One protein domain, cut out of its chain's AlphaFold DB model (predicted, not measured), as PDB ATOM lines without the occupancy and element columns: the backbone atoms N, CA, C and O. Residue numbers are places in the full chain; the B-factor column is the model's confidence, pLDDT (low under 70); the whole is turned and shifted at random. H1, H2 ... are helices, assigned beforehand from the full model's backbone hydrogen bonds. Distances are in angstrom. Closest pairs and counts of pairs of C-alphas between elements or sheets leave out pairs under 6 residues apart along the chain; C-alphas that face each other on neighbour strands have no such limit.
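What this domain is: This is residues 33 to 59 and 166 to 246 of the 253 residues of an uncharacterized protein of Alcaligenes xylosoxydans xylosoxydans (UniProt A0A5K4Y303). A rounded cluster of crossed helices has H4 in its middle, with H3 across it on one side and H6 across it on the other, while H1 crosses H4 at a steep tilt. H5 packs on residues 200 to 201 of H4, and the short H2 packs on residues 42 to 50 of H1. The printed part has 108 residues with six named helices, H1 to H6 in chain order, and no named strand; the class is all helix. It is compact, with a radius of gyration of the C-alphas of 13.3 A and spans of 33 by 31 by 31 A.

How they stand to each other: H1, residues 33 to 50, and H4, residues 188 to 201, are the hubs, touching four helices each. They touch at the closest C-alphas of Ala 38 and Ala 197, 5.1 A, at a steep tilt of 56 degrees, opposite ways. H1 touches H2, residues 56 to 59, closest at C-alphas 49 and 58, 5.2 A. H3, residues 166 to 181, touches H4 about perpendicular at 79 degrees, closest at C-alphas 177 and 190, 4.4 A. H6, residues 229 to 245, touches H4 at 81 degrees, about perpendicular, closest at C-alphas 199 and 239, 5.2 A. H5, residues 214 to 226, only just touches H1, with 3 pairs of C-alphas within 8 A, closest at C-alphas 37 and 217, 6.9 A. H1 and H6 are apart. In H1, H3, H4, H5 and H6 every O i to N i+4 pair is within hydrogen-bond range; H2 is too short for one.

Where its parts are: H1 begins at C-alpha 33 (-16.070, -43.337, -72.229) and is 25.8 A long; H3 is 22.1 A. H6 is 24.2 A and ends at C-alpha 245 (-23.019, -33.196, -87.975).

The domain as a whole: Residues 60 to 165 are not printed, and C-alphas 59 and 166 are 14.0 A apart. The link from H4 to H5 is long. No printed residue is under 70.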
ATOM      1  N   ASN A  33     -15.195 -43.700 -73.347       95.88
ATOM      2  CA  ASN A  33     -16.070 -43.337 -72.229       95.88
ATOM      3  C   ASN A  33     -17.550 -43.260 -72.614       95.88
ATOM      4  O   ASN A  33     -18.392 -43.668 -71.824       95.88
ATOM      5  N   VAL A  34     -17.889 -42.809 -73.828       96.69
ATOM      6  CA  VAL A  34     -19.289 -42.743 -74.289       96.69
ATOM      7  C   VAL A  34     -19.922 -44.137 -74.281       96.69
ATOM      8  O   VAL A  34     -21.070 -44.294 -73.874       96.69
ATOM      9  N   ARG A  35     -19.171 -45.174 -74.674       95.50
ATOM     10  CA  ARG A  35     -19.668 -46.561 -74.654       95.50
ATOM     11  C   ARG A  35     -19.847 -47.085 -73.233       95.50
ATOM     12  O   ARG A  35     -20.809 -47.800 -72.971       95.50
ATOM     13  N   VAL A  36     -18.928 -46.734 -72.330       95.69
ATOM     14  CA  VAL A  36     -19.025 -47.114 -70.916       95.69
ATOM     15  C   VAL A  36     -20.240 -46.450 -70.269       95.69
ATOM     16  O   VAL A  36     -21.055 -47.152 -69.680       95.69
ATOM     17  N   ILE A  37     -20.417 -45.139 -70.469       97.12
ATOM     18  CA  ILE A  37     -21.581 -44.390 -69.982       97.12
ATOM     19  C   ILE A  37     -22.875 -44.987 -70.540       97.12
ATOM     20  O   ILE A  37     -23.797 -45.244 -69.775       97.12
ATOM     21  N   ALA A  38     -22.950 -45.260 -71.847       97.38
ATOM     22  CA  ALA A  38     -24.137 -45.867 -72.451       97.38
ATOM     23  C   ALA A  38     -24.507 -47.199 -71.780       97.38
ATOM     24  O   ALA A  38     -25.670 -47.410 -71.437       97.38
ATOM     25  N   ARG A  39     -23.521 -48.069 -71.532       96.44
ATOM     26  CA  ARG A  39     -23.736 -49.329 -70.814       96.44
ATOM     27  C   ARG A  39     -24.236 -49.092 -69.387       96.44
ATOM     28  O   ARG A  39     -25.206 -49.730 -68.996       96.44
ATOM     29  N   MET A  40     -23.618 -48.170 -68.644       95.62
ATOM     30  CA  MET A  40     -24.031 -47.834 -67.275       95.62
ATOM     31  C   MET A  40     -25.467 -47.304 -67.230       95.62
ATOM     32  O   MET A  40     -26.240 -47.748 -66.390       95.62
ATOM     33  N   LEU A  41     -25.847 -46.417 -68.159       96.62
ATOM     34  CA  LEU A  41     -27.214 -45.898 -68.269       96.62
ATOM     35  C   LEU A  41     -28.229 -47.023 -68.496       96.62
ATOM     36  O   LEU A  41     -29.271 -47.047 -67.849       96.62
ATOM     37  N   ILE A  42     -27.923 -47.967 -69.392       96.81
ATOM     38  CA  ILE A  42     -28.801 -49.113 -69.673       96.81
ATOM     39  C   ILE A  42     -28.931 -50.010 -68.440       96.81
ATOM     40  O   ILE A  42     -30.039 -50.378 -68.058       96.81
ATOM     41  N   GLU A  43     -27.809 -50.374 -67.818       95.06
ATOM     42  CA  GLU A  43     -27.795 -51.261 -66.653       95.06
ATOM     43  C   GLU A  43     -28.517 -50.635 -65.455       95.06
ATOM     44  O   GLU A  43     -29.320 -51.311 -64.809       95.06
ATOM     45  N   GLN A  44     -28.292 -49.344 -65.191       94.88
ATOM     46  CA  GLN A  44     -28.980 -48.608 -64.133       94.88
ATOM     47  C   GLN A  44     -30.482 -48.511 -64.403       94.88
ATOM     48  O   GLN A  44     -31.268 -48.851 -63.521       94.88
ATOM     49  N   ASP A  45     -30.896 -48.104 -65.607       95.88
ATOM     50  CA  ASP A  45     -32.315 -47.950 -65.940       95.88
ATOM     51  C   ASP A  45     -33.066 -49.291 -65.841       95.88
ATOM     52  O   ASP A  45     -34.103 -49.359 -65.182       95.88
ATOM     53  N   LEU A  46     -32.502 -50.388 -66.366       95.75
ATOM     54  CA  LEU A  46     -33.090 -51.726 -66.215       95.75
ATOM     55  C   LEU A  46     -33.171 -52.158 -64.745       95.75
ATOM     56  O   LEU A  46     -34.201 -52.684 -64.320       95.75
ATOM     57  N   GLN A  47     -32.120 -51.912 -63.954       95.00
ATOM     58  CA  GLN A  47     -32.091 -52.244 -62.528       95.00
ATOM     59  C   GLN A  47     -33.126 -51.447 -61.719       95.00
ATOM     60  O   GLN A  47     -33.767 -52.003 -60.822       95.00
ATOM     61  N   PHE A  48     -33.325 -50.164 -62.032       94.56
ATOM     62  CA  PHE A  48     -34.400 -49.367 -61.444       94.56
ATOM     63  C   PHE A  48     -35.770 -49.906 -61.851       94.56
ATOM     64  O   PHE A  48     -36.619 -50.103 -60.980       94.56
ATOM     65  N   GLY A  49     -35.964 -50.221 -63.135       94.88
ATOM     66  CA  GLY A  49     -37.224 -50.737 -63.661       94.88
ATOM     67  C   GLY A  49     -37.674 -52.032 -62.989       94.88
ATOM     68  O   GLY A  49     -38.789 -52.104 -62.485       94.88
ATOM     69  N   VAL A  50     -36.798 -53.033 -62.874       95.38
ATOM     70  CA  VAL A  50     -37.122 -54.317 -62.209       95.38
ATOM     71  C   VAL A  50     -37.365 -54.180 -60.701       95.38
ATOM     72  O   VAL A  50     -37.955 -55.071 -60.096       95.38
ATOM     73  N   SER A  51     -36.935 -53.068 -60.100       93.25
ATOM     74  CA  SER A  51     -37.136 -52.755 -58.679       93.25
ATOM     75  C   SER A  51     -38.383 -51.891 -58.425       93.25
ATOM     76  O   SER A  51     -38.627 -51.498 -57.288       93.25
ATOM     77  N   GLY A  52     -39.169 -51.573 -59.464       92.19
ATOM     78  CA  GLY A  52     -40.372 -50.731 -59.367       92.19
ATOM     79  C   GLY A  52     -40.107 -49.226 -59.456       92.19
ATOM     80  O   GLY A  52     -41.005 -48.427 -59.197       92.19
ATOM     81  N   GLY A  53     -38.881 -48.826 -59.800       92.81
ATOM     82  CA  GLY A  53     -38.525 -47.440 -60.088       92.81
ATOM     83  C   GLY A  53     -39.006 -46.988 -61.469       92.81
ATOM     84  O   GLY A  53     -39.365 -47.798 -62.321       92.81
ATOM     85  N   LYS A  54     -38.982 -45.672 -61.706       90.75
ATOM     86  CA  LYS A  54     -39.248 -45.105 -63.036       90.75
ATOM     87  C   LYS A  54     -38.097 -45.470 -63.974       90.75
ATOM     88  O   LYS A  54     -36.960 -45.108 -63.684       90.75
ATOM     89  N   SER A  55     -38.392 -46.149 -65.079       93.75
ATOM     90  CA  SER A  55     -37.393 -46.587 -66.054       93.75
ATOM     91  C   SER A  55     -37.949 -46.463 -67.462       93.75
ATOM     92  O   SER A  55     -38.992 -47.026 -67.789       93.75
ATOM     93  N   GLN A  56     -37.231 -45.743 -68.321       91.00
ATOM     94  CA  GLN A  56     -37.703 -45.529 -69.686       91.00
ATOM     95  C   GLN A  56     -37.597 -46.800 -70.532       91.00
ATOM     96  O   GLN A  56     -38.441 -47.023 -71.403       91.00
ATOM     97  N   LEU A  57     -36.576 -47.630 -70.299       92.12
ATOM     98  CA  LEU A  57     -36.397 -48.887 -71.019       92.12
ATOM     99  C   LEU A  57     -37.387 -49.939 -70.518       92.12
ATOM    100  O   LEU A  57     -38.027 -50.588 -71.340       92.12
ATOM    101  N   ALA A  58     -37.576 -50.082 -69.205       91.31
ATOM    102  CA  ALA A  58     -38.533 -51.041 -68.654       91.31
ATOM    103  C   ALA A  58     -39.978 -50.714 -69.057       91.31
ATOM    104  O   ALA A  58     -40.706 -51.622 -69.464       91.31
ATOM    105  N   ASP A  59     -40.368 -49.433 -69.045       91.94
ATOM    106  CA  ASP A  59     -41.697 -48.994 -69.492       91.94
ATOM    107  C   ASP A  59     -41.937 -49.341 -70.971       91.94
ATOM    108  O   ASP A  59     -42.999 -49.851 -71.336       91.94
ATOM    109  N   ASN A 166     -31.479 -58.772 -67.137       95.50
ATOM    110  CA  ASN A 166     -30.759 -57.500 -67.256       95.50
ATOM    111  C   ASN A 166     -29.566 -57.622 -68.209       95.50
ATOM    112  O   ASN A 166     -29.377 -56.769 -69.067       95.50
ATOM    113  N   ARG A 167     -28.778 -58.698 -68.106       95.69
ATOM    114  CA  ARG A 167     -27.608 -58.916 -68.967       95.69
ATOM    115  C   ARG A 167     -27.985 -59.118 -70.433       95.69
ATOM    116  O   ARG A 167     -27.327 -58.558 -71.306       95.69
ATOM    117  N   VAL A 168     -29.005 -59.933 -70.702       95.50
ATOM    118  CA  VAL A 168     -29.472 -60.214 -72.069       95.50
ATOM    119  C   VAL A 168     -29.996 -58.931 -72.710       95.50
ATOM    120  O   VAL A 168     -29.508 -58.536 -73.768       95.50
ATOM    121  N   ILE A 169     -30.905 -58.232 -72.028       95.25
ATOM    122  CA  ILE A 169     -31.501 -56.994 -72.535       95.25
ATOM    123  C   ILE A 169     -30.448 -55.891 -72.668       95.25
ATOM    124  O   ILE A 169     -30.387 -55.229 -73.703       95.25
ATOM    125  N   ALA A 170     -29.558 -55.726 -71.685       96.00
ATOM    126  CA  ALA A 170     -28.485 -54.743 -71.776       96.00
ATOM    127  C   ALA A 170     -27.547 -55.029 -72.953       96.00
ATOM    128  O   ALA A 170     -27.134 -54.100 -73.643       96.00
ATOM    129  N   SER A 171     -27.215 -56.296 -73.216       96.06
ATOM    130  CA  SER A 171     -26.392 -56.678 -74.368       96.06
ATOM    131  C   SER A 171     -27.073 -56.336 -75.696       96.06
ATOM    132  O   SER A 171     -26.419 -55.803 -76.597       96.06
ATOM    133  N   ASP A 172     -28.370 -56.618 -75.825       95.56
ATOM    134  CA  ASP A 172     -29.131 -56.304 -77.036       95.56
ATOM    135  C   ASP A 172     -29.215 -54.790 -77.273       95.56
ATOM    136  O   ASP A 172     -28.875 -54.324 -78.363       95.56
ATOM    137  N   ILE A 173     -29.543 -54.004 -76.243       95.56
ATOM    138  CA  ILE A 173     -29.600 -52.540 -76.360       95.56
ATOM    139  C   ILE A 173     -28.208 -51.964 -76.651       95.56
ATOM    140  O   ILE A 173     -28.071 -51.106 -77.518       95.56
ATOM    141  N   ASN A 174     -27.144 -52.457 -76.007       96.12
ATOM    142  CA  ASN A 174     -25.772 -52.015 -76.294       96.12
ATOM    143  C   ASN A 174     -25.350 -52.299 -77.745       96.12
ATOM    144  O   ASN A 174     -24.635 -51.494 -78.360       96.12
ATOM    145  N   ARG A 175     -25.786 -53.428 -78.318       96.50
ATOM    146  CA  ARG A 175     -25.571 -53.736 -79.739       96.50
ATOM    147  C   ARG A 175     -26.291 -52.725 -80.627       96.50
ATOM    148  O   ARG A 175     -25.694 -52.261 -81.602       96.50
ATOM    149  N   ASP A 176     -27.516 -52.353 -80.279       95.94
ATOM    150  CA  ASP A 176     -28.301 -51.371 -81.027       95.94
ATOM    151  C   ASP A 176     -27.704 -49.961 -80.908       95.94
ATOM    152  O   ASP A 176     -27.550 -49.285 -81.921       95.94
ATOM    153  N   VAL A 177     -27.251 -49.544 -79.719       96.75
ATOM    154  CA  VAL A 177     -26.517 -48.278 -79.508       96.75
ATOM    155  C   VAL A 177     -25.236 -48.249 -80.345       96.75
ATOM    156  O   VAL A 177     -24.925 -47.261 -81.010       96.75
ATOM    157  N   SER A 178     -24.501 -49.360 -80.381       95.62
ATOM    158  CA  SER A 178     -23.316 -49.487 -81.237       95.62
ATOM    159  C   SER A 178     -23.676 -49.416 -82.724       95.62
ATOM    160  O   SER A 178     -22.920 -48.864 -83.524       95.62
ATOM    161  N   GLY A 179     -24.833 -49.962 -83.113       95.06
ATOM    162  CA  GLY A 179     -25.389 -49.826 -84.457       95.06
ATOM    163  C   GLY A 179     -25.753 -48.388 -84.804       95.06
ATOM    164  O   GLY A 179     -25.414 -47.941 -85.899       95.06
ATOM    165  N   PHE A 180     -26.349 -47.665 -83.861       95.81
ATOM    166  CA  PHE A 180     -26.681 -46.254 -83.995       95.81
ATOM    167  C   PHE A 180     -25.429 -45.428 -84.279       95.81
ATOM    168  O   PHE A 180     -25.390 -44.719 -85.280       95.81
ATOM    169  N   TYR A 181     -24.365 -45.589 -83.489       95.75
ATOM    170  CA  TYR A 181     -23.103 -44.886 -83.737       95.75
ATOM    171  C   TYR A 181     -22.440 -45.270 -85.066       95.75
ATOM    172  O   TYR A 181     -21.797 -44.441 -85.702       95.75
ATOM    173  N   ALA A 182     -22.652 -46.496 -85.545       94.38
ATOM    174  CA  ALA A 182     -22.199 -46.924 -86.866       94.38
ATOM    175  C   ALA A 182     -23.057 -46.381 -88.032       94.38
ATOM    176  O   ALA A 182     -22.826 -46.768 -89.177       94.38
ATOM    177  N   GLY A 183     -24.061 -45.535 -87.769       93.69
ATOM    178  CA  GLY A 183     -24.965 -44.987 -88.787       93.69
ATOM    179  C   GLY A 183     -26.034 -45.967 -89.279       93.69
ATOM    180  O   GLY A 183     -26.700 -45.698 -90.278       93.69
ATOM    181  N   ARG A 184     -26.217 -47.112 -88.606       92.94
ATOM    182  CA  ARG A 184     -27.260 -48.087 -88.957       92.94
ATOM    183  C   ARG A 184     -28.613 -47.657 -88.399       92.94
ATOM    184  O   ARG A 184     -28.693 -47.018 -87.347       92.94
ATOM    185  N   LYS A 185     -29.691 -48.074 -89.073       90.81
ATOM    186  CA  LYS A 185     -31.054 -47.915 -88.548       90.81
ATOM    187  C   LYS A 185     -31.128 -48.561 -87.164       90.81
ATOM    188  O   LYS A 185     -30.737 -49.713 -87.004       90.81
ATOM    189  N   SER A 186     -31.598 -47.791 -86.194       91.69
ATOM    190  CA  SER A 186     -31.658 -48.177 -84.786       91.69
ATOM    191  C   SER A 186     -32.997 -47.750 -84.200       91.69
ATOM    192  O   SER A 186     -33.644 -46.838 -84.719       91.69
ATOM    193  N   ASN A 187     -33.432 -48.426 -83.140       91.06
ATOM    194  CA  ASN A 187     -34.662 -48.079 -82.436       91.06
ATOM    195  C   ASN A 187     -34.489 -46.798 -81.596       91.06
ATOM    196  O   ASN A 187     -33.386 -46.268 -81.415       91.06
ATOM    197  N   ARG A 188     -35.615 -46.261 -81.113       91.50
ATOM    198  CA  ARG A 188     -35.659 -44.983 -80.389       91.50
ATOM    199  C   ARG A 188     -34.903 -45.044 -79.062       91.50
ATOM    200  O   ARG A 188     -34.359 -44.030 -78.641       91.50
ATOM    201  N   GLU A 189     -34.877 -46.202 -78.420       91.69
ATOM    202  CA  GLU A 189     -34.166 -46.502 -77.178       91.69
ATOM    203  C   GLU A 189     -32.657 -46.354 -77.373       91.69
ATOM    204  O   GLU A 189     -32.023 -45.565 -76.677       91.69
ATOM    205  N   ALA A 190     -32.099 -47.032 -78.375       94.50
ATOM    206  CA  ALA A 190     -30.680 -46.971 -78.693       94.50
ATOM    207  C   ALA A 190     -30.224 -45.554 -79.061       94.50
ATOM    208  O   ALA A 190     -29.166 -45.107 -78.620       94.50
ATOM    209  N   MET A 191     -31.035 -44.820 -79.831       94.62
ATOM    210  CA  MET A 191     -30.746 -43.415 -80.136       94.62
ATOM    211  C   MET A 191     -30.782 -42.541 -78.885       94.62
ATOM    212  O   MET A 191     -29.885 -41.725 -78.697       94.62
ATOM    213  N   LEU A 192     -31.797 -42.702 -78.032       95.00
ATOM    214  CA  LEU A 192     -31.930 -41.923 -76.805       95.00
ATOM    215  C   LEU A 192     -30.743 -42.164 -75.871       95.00
ATOM    216  O   LEU A 192     -30.086 -41.205 -75.481       95.00
ATOM    217  N   VAL A 193     -30.426 -43.428 -75.579       97.00
ATOM    218  CA  VAL A 193     -29.252 -43.797 -74.775       97.00
ATOM    219  C   VAL A 193     -27.983 -43.233 -75.407       97.00
ATOM    220  O   VAL A 193     -27.159 -42.644 -74.714       97.00
ATOM    221  N   GLY A 194     -27.841 -43.359 -76.729       97.06
ATOM    222  CA  GLY A 194     -26.665 -42.884 -77.440       97.06
ATOM    223  C   GLY A 194     -26.473 -41.365 -77.362       97.06
ATOM    224  O   GLY A 194     -25.346 -40.897 -77.192       97.06
ATOM    225  N   VAL A 195     -27.560 -40.595 -77.459       97.19
ATOM    226  CA  VAL A 195     -27.556 -39.131 -77.307       97.19
ATOM    227  C   VAL A 195     -27.256 -38.737 -75.861       97.19
ATOM    228  O   VAL A 195     -26.391 -37.890 -75.640       97.19
ATOM    229  N   VAL A 196     -27.914 -39.370 -74.885       97.50
ATOM    230  CA  VAL A 196     -27.711 -39.078 -73.457       97.50
ATOM    231  C   VAL A 196     -26.268 -39.381 -73.043       97.50
ATOM    232  O   VAL A 196     -25.626 -38.558 -72.391       97.50
ATOM    233  N   ALA A 197     -25.703 -40.501 -73.498       97.94
ATOM    234  CA  ALA A 197     -24.318 -40.860 -73.204       97.94
ATOM    235  C   ALA A 197     -23.312 -39.827 -73.735       97.94
ATOM    236  O   ALA A 197     -22.346 -39.500 -73.050       97.94
ATOM    237  N   VAL A 198     -23.553 -39.268 -74.927       97.69
ATOM    238  CA  VAL A 198     -22.723 -38.186 -75.482       97.69
ATOM    239  C   VAL A 198     -22.895 -36.895 -74.680       97.69
ATOM    240  O   VAL A 198     -21.900 -36.239 -74.385       97.69
ATOM    241  N   SER A 199     -24.121 -36.554 -74.261       97.50
ATOM    242  CA  SER A 199     -24.343 -35.357 -73.438       97.50
ATOM    243  C   SER A 199     -23.688 -35.432 -72.057       97.50
ATOM    244  O   SER A 199     -23.209 -34.414 -71.567       97.50
ATOM    245  N   ILE A 200     -23.631 -36.624 -71.453       97.31
ATOM    246  CA  ILE A 200     -22.953 -36.854 -70.169       97.31
ATOM    247  C   ILE A 200     -21.437 -36.859 -70.363       97.31
ATOM    248  O   ILE A 200     -20.711 -36.291 -69.554       97.31
ATOM    249  N   PHE A 201     -20.941 -37.451 -71.452       97.06
ATOM    250  CA  PHE A 201     -19.512 -37.440 -71.766       97.06
ATOM    251  C   PHE A 201     -18.948 -36.015 -71.863       97.06
ATOM    252  O   PHE A 201     -17.853 -35.763 -71.368       97.06
ATOM    253  N   ASP A 202     -19.709 -35.071 -72.427       95.81
ATOM    254  CA  ASP A 202     -19.326 -33.654 -72.505       95.81
ATOM    255  C   ASP A 202     -19.217 -32.959 -71.127       95.81
ATOM    256  O   ASP A 202     -18.704 -31.842 -71.049       95.81
ATOM    257  N   MET A 203     -19.707 -33.583 -70.048       94.69
ATOM    258  CA  MET A 203     -19.591 -33.090 -68.668       94.69
ATOM    259  C   MET A 203     -18.352 -33.637 -67.946       94.69
ATOM    260  O   MET A 203     -18.015 -33.153 -66.868       94.69
ATOM    261  N   LEU A 204     -17.658 -34.627 -68.516       95.00
ATOM    262  CA  LEU A 204     -16.506 -35.235 -67.858       95.00
ATOM    263  C   LEU A 204     -15.291 -34.293 -67.834       95.00
ATOM    264  O   LEU A 204     -14.965 -33.677 -68.855       95.00
ATOM    265  N   PRO A 205     -14.535 -34.253 -66.721       92.69
ATOM    266  CA  PRO A 205     -13.222 -33.621 -66.694       92.69
ATOM    267  C   PRO A 205     -12.285 -34.215 -67.753       92.69
ATOM    268  O   PRO A 205     -12.303 -35.421 -68.034       92.69
ATOM    269  N   ALA A 206     -11.418 -33.376 -68.321       92.31
ATOM    270  CA  ALA A 206     -10.433 -33.820 -69.300       92.31
ATOM    271  C   ALA A 206      -9.514 -34.907 -68.711       92.31
ATOM    272  O   ALA A 206      -9.006 -34.769 -67.601       92.31
ATOM    273  N   GLY A 207      -9.283 -35.980 -69.475       91.31
ATOM    274  CA  GLY A 207      -8.429 -37.098 -69.057       91.31
ATOM    275  C   GLY A 207      -9.120 -38.178 -68.218       91.31
ATOM    276  O   GLY A 207      -8.464 -39.158 -67.878       91.31
ATOM    277  N   THR A 208     -10.418 -38.045 -67.923       94.12
ATOM    278  CA  THR A 208     -11.193 -39.098 -67.242       94.12
ATOM    279  C   THR A 208     -11.203 -40.389 -68.069       94.12
ATOM    280  O   THR A 208     -11.430 -40.342 -69.279       94.12
ATOM    281  N   ASP A 209     -11.002 -41.540 -67.427       93.31
ATOM    282  CA  ASP A 209     -11.082 -42.873 -68.039       93.31
ATOM    283  C   ASP A 209     -12.124 -43.723 -67.299       93.31
ATOM    284  O   ASP A 209     -11.832 -44.341 -66.273       93.31
ATOM    285  N   CYS A 210     -13.338 -43.791 -67.855       91.44
ATOM    286  CA  CYS A 210     -14.444 -44.543 -67.259       91.44
ATOM    287  C   CYS A 210     -14.194 -46.055 -67.215       91.44
ATOM    288  O   CYS A 210     -14.985 -46.778 -66.632       91.44
ATOM    289  N   SER A 211     -13.162 -46.578 -67.888       89.06
ATOM    290  CA  SER A 211     -12.849 -48.011 -67.821       89.06
ATOM    291  C   SER A 211     -12.062 -48.400 -66.568       89.06
ATOM    292  O   SER A 211     -11.940 -49.590 -66.270       89.06
ATOM    293  N   ARG A 212     -11.504 -47.410 -65.864       86.38
ATOM    294  CA  ARG A 212     -10.694 -47.590 -64.651       86.38
ATOM    295  C   ARG A 212     -11.300 -46.917 -63.429       86.38
ATOM    296  O   ARG A 212     -11.051 -47.381 -62.321       86.38
ATOM    297  N   ASP A 213     -12.043 -45.835 -63.638       81.75
ATOM    298  CA  ASP A 213     -12.669 -45.035 -62.593       81.75
ATOM    299  C   ASP A 213     -14.181 -44.941 -62.841       81.75
ATOM    300  O   ASP A 213     -14.673 -44.078 -63.576       81.75
ATOM    301  N   ASP A 214     -14.917 -45.868 -62.231       86.62
ATOM    302  CA  ASP A 214     -16.377 -45.904 -62.306       86.62
ATOM    303  C   ASP A 214     -17.020 -44.754 -61.503       86.62
ATOM    304  O   ASP A 214     -18.177 -44.403 -61.752       86.62
ATOM    305  N   GLU A 215     -16.299 -44.143 -60.552       90.94
ATOM    306  CA  GLU A 215     -16.831 -43.118 -59.649       90.94
ATOM    307  C   GLU A 215     -17.020 -41.788 -60.378       90.94
ATOM    308  O   GLU A 215     -18.112 -41.221 -60.328       90.94
ATOM    309  N   ALA A 216     -16.020 -41.330 -61.138       90.25
ATOM    310  CA  ALA A 216     -16.124 -40.092 -61.916       90.25
ATOM    311  C   ALA A 216     -17.283 -40.136 -62.927       90.25
ATOM    312  O   ALA A 216     -18.025 -39.164 -63.095       90.25
ATOM    313  N   CYS A 217     -17.481 -41.282 -63.583       93.31
ATOM    314  CA  CYS A 217     -18.535 -41.431 -64.584       93.31
ATOM    315  C   CYS A 217     -19.912 -41.630 -63.936       93.31
ATOM    316  O   CYS A 217     -20.896 -41.078 -64.428       93.31
ATOM    317  N   SER A 218     -19.980 -42.304 -62.783       93.50
ATOM    318  CA  SER A 218     -21.196 -42.345 -61.960       93.50
ATOM    319  C   SER A 218     -21.581 -40.960 -61.433       93.50
ATOM    320  O   SER A 218     -22.761 -40.612 -61.445       93.50
ATOM    321  N   ALA A 219     -20.604 -40.145 -61.025       94.62
ATOM    322  CA  ALA A 219     -20.824 -38.777 -60.570       94.62
ATOM    323  C   ALA A 219     -21.368 -37.889 -61.696       94.62
ATOM    324  O   ALA A 219     -22.341 -37.177 -61.474       94.62
ATOM    325  N   ALA A 220     -20.824 -37.988 -62.913       95.88
ATOM    326  CA  ALA A 220     -21.337 -37.247 -64.068       95.88
ATOM    327  C   ALA A 220     -22.763 -37.667 -64.466       95.88
ATOM    328  O   ALA A 220     -23.581 -36.818 -64.819       95.88
ATOM    329  N   ILE A 221     -23.089 -38.962 -64.369       95.69
ATOM    330  CA  ILE A 221     -24.468 -39.450 -64.539       95.69
ATOM    331  C   ILE A 221     -25.381 -38.844 -63.459       95.69
ATOM    332  O   ILE A 221     -26.452 -38.326 -63.774       95.69
ATOM    333  N   GLY A 222     -24.944 -38.852 -62.198       95.12
ATOM    334  CA  GLY A 222     -25.670 -38.238 -61.086       95.12
ATOM    335  C   GLY A 222     -25.876 -36.731 -61.259       95.12
ATOM    336  O   GLY A 222     -26.980 -36.237 -61.043       95.12
ATOM    337  N   GLU A 223     -24.850 -36.006 -61.708       96.69
ATOM    338  CA  GLU A 223     -24.926 -34.575 -62.010       96.69
ATOM    339  C   GLU A 223     -25.938 -34.308 -63.124       96.69
ATOM    340  O   GLU A 223     -26.797 -33.443 -62.968       96.69
ATOM    341  N   PHE A 224     -25.900 -35.087 -64.209       96.38
ATOM    342  CA  PHE A 224     -26.872 -34.978 -65.294       96.38
ATOM    343  C   PHE A 224     -28.307 -35.190 -64.793       96.38
ATOM    344  O   PHE A 224     -29.193 -34.406 -65.129       96.38
ATOM    345  N   HIS A 225     -28.540 -36.189 -63.938       93.88
ATOM    346  CA  HIS A 225     -29.849 -36.415 -63.317       93.88
ATOM    347  C   HIS A 225     -30.277 -35.307 -62.345       93.88
ATOM    348  O   HIS A 225     -31.475 -35.114 -62.151       93.88
ATOM    349  N   GLY A 226     -29.327 -34.579 -61.754       95.69
ATOM    350  CA  GLY A 226     -29.591 -33.427 -60.892       95.69
ATOM    351  C   GLY A 226     -29.958 -32.141 -61.644       95.69
ATOM    352  O   GLY A 226     -30.430 -31.193 -61.016       95.69
ATOM    353  N   LEU A 227     -29.753 -32.093 -62.964       96.69
ATOM    354  CA  LEU A 227     -30.172 -30.973 -63.811       96.69
ATOM    355  C   LEU A 227     -31.702 -30.891 -63.920       96.69
ATOM    356  O   LEU A 227     -32.406 -31.892 -63.798       96.69
ATOM    357  N   THR A 228     -32.220 -29.698 -64.221       97.19
ATOM    358  CA  THR A 228     -33.641 -29.540 -64.566       97.19
ATOM    359  C   THR A 228     -33.961 -30.200 -65.909       97.19
ATOM    360  O   THR A 228     -33.081 -30.350 -66.759       97.19
ATOM    361  N   ASP A 229     -35.236 -30.526 -66.152       95.50
ATOM    362  CA  ASP A 229     -35.683 -31.092 -67.434       95.50
ATOM    363  C   ASP A 229     -35.257 -30.222 -68.633       95.50
ATOM    364  O   ASP A 229     -34.815 -30.735 -69.659       95.50
ATOM    365  N   GLU A 230     -35.331 -28.893 -68.498       97.12
ATOM    366  CA  GLU A 230     -34.893 -27.946 -69.532       97.12
ATOM    367  C   GLU A 230     -33.385 -28.062 -69.806       97.12
ATOM    368  O   GLU A 230     -32.971 -28.205 -70.957       97.12
ATOM    369  N   GLN A 231     -32.567 -28.101 -68.750       97.56
ATOM    370  CA  GLN A 231     -31.114 -28.238 -68.859       97.56
ATOM    371  C   GLN A 231     -30.697 -29.591 -69.453       97.56
ATOM    372  O   GLN A 231     -29.790 -29.641 -70.289       97.56
ATOM    373  N   GLN A 232     -31.355 -30.687 -69.058       96.81
ATOM    374  CA  GLN A 232     -31.121 -32.010 -69.646       96.81
ATOM    375  C   GLN A 232     -31.448 -31.999 -71.140       96.81
ATOM    376  O   GLN A 232     -30.635 -32.429 -71.962       96.81
ATOM    377  N   MET A 233     -32.608 -31.449 -71.504       96.00
ATOM    378  CA  MET A 233     -33.054 -31.376 -72.892       96.00
ATOM    379  C   MET A 233     -32.135 -30.515 -73.760       96.00
ATOM    380  O   MET A 233     -31.849 -30.901 -74.895       96.00
ATOM    381  N   ASP A 234     -31.625 -29.397 -73.250       97.62
ATOM    382  CA  ASP A 234     -30.678 -28.555 -73.985       97.62
ATOM    383  C   ASP A 234     -29.343 -29.260 -74.231       97.62
ATOM    384  O   ASP A 234     -28.830 -29.242 -75.355       97.62
ATOM    385  N   ARG A 235     -28.813 -29.978 -73.235       97.44
ATOM    386  CA  ARG A 235     -27.609 -30.801 -73.422       97.44
ATOM    387  C   ARG A 235     -27.835 -31.926 -74.427       97.44
ATOM    388  O   ARG A 235     -26.998 -32.154 -75.301       97.44
ATOM    389  N   MET A 236     -28.981 -32.600 -74.357       96.81
ATOM    390  CA  MET A 236     -29.343 -33.641 -75.320       96.81
ATOM    391  C   MET A 236     -29.497 -33.083 -76.741       96.81
ATOM    392  O   MET A 236     -29.091 -33.744 -77.696       96.81
ATOM    393  N   ARG A 237     -30.036 -31.866 -76.912       96.88
ATOM    394  CA  ARG A 237     -30.110 -31.192 -78.222       96.88
ATOM    395  C   ARG A 237     -28.720 -30.921 -78.788       96.88
ATOM    396  O   ARG A 237     -28.473 -31.291 -79.933       96.88
ATOM    397  N   GLN A 238     -27.809 -30.367 -77.986       96.88
ATOM    398  CA  GLN A 238     -26.423 -30.115 -78.399       96.88
ATOM    399  C   GLN A 238     -25.704 -31.414 -78.797       96.88
ATOM    400  O   GLN A 238     -25.064 -31.483 -79.847       96.88
ATOM    401  N   ALA A 239     -25.859 -32.481 -78.007       96.69
ATOM    402  CA  ALA A 239     -25.322 -33.800 -78.340       96.69
ATOM    403  C   ALA A 239     -25.930 -34.356 -79.639       96.69
ATOM    404  O   ALA A 239     -25.211 -34.860 -80.505       96.69
ATOM    405  N   ALA A 240     -27.245 -34.221 -79.827       96.38
ATOM    406  CA  ALA A 240     -27.921 -34.649 -81.046       96.38
ATOM    407  C   ALA A 240     -27.453 -33.866 -82.284       96.38
ATOM    408  O   ALA A 240     -27.326 -34.457 -83.355       96.38
ATOM    409  N   GLU A 241     -27.174 -32.567 -82.165       95.69
ATOM    410  CA  GLU A 241     -26.600 -31.749 -83.242       95.69
ATOM    411  C   GLU A 241     -25.185 -32.196 -83.614       95.69
ATOM    412  O   GLU A 241     -24.909 -32.384 -84.800       95.69
ATOM    413  N   LYS A 242     -24.321 -32.472 -82.626       94.81
ATOM    414  CA  LYS A 242     -22.986 -33.052 -82.862       94.81
ATOM    415  C   LYS A 242     -23.073 -34.382 -83.616       94.81
ATOM    416  O   LYS A 242     -22.348 -34.599 -84.584       94.81
ATOM    417  N   LEU A 243     -23.992 -35.259 -83.209       95.31
ATOM    418  CA  LEU A 243     -24.205 -36.557 -83.852       95.31
ATOM    419  C   LEU A 243     -24.751 -36.407 -85.284       95.31
ATOM    420  O   LEU A 243     -24.289 -37.106 -86.185       95.31
ATOM    421  N   ARG A 244     -25.666 -35.458 -85.533       94.62
ATOM    422  CA  ARG A 244     -26.144 -35.131 -86.892       94.62
ATOM    423  C   ARG A 244     -25.036 -34.584 -87.781       94.62
ATOM    424  O   ARG A 244     -24.950 -34.978 -88.940       94.62
ATOM    425  N   ALA A 245     -24.177 -33.714 -87.249       93.44
ATOM    426  CA  ALA A 245     -23.019 -33.196 -87.975       93.44
ATOM    427  C   ALA A 245     -22.039 -34.319 -88.367       93.44
ATOM    428  O   ALA A 245     -21.387 -34.231 -89.404       93.44
ATOM    429  N   ALA A 246     -21.997 -35.406 -87.587       92.50
ATOM    430  CA  ALA A 246     -21.272 -36.636 -87.902       92.50
ATOM    431  C   ALA A 246     -22.043 -37.611 -88.822       92.50
ATOM    432  O   ALA A 246     -21.617 -38.749 -89.010       92.50
TER     433      ALA A 246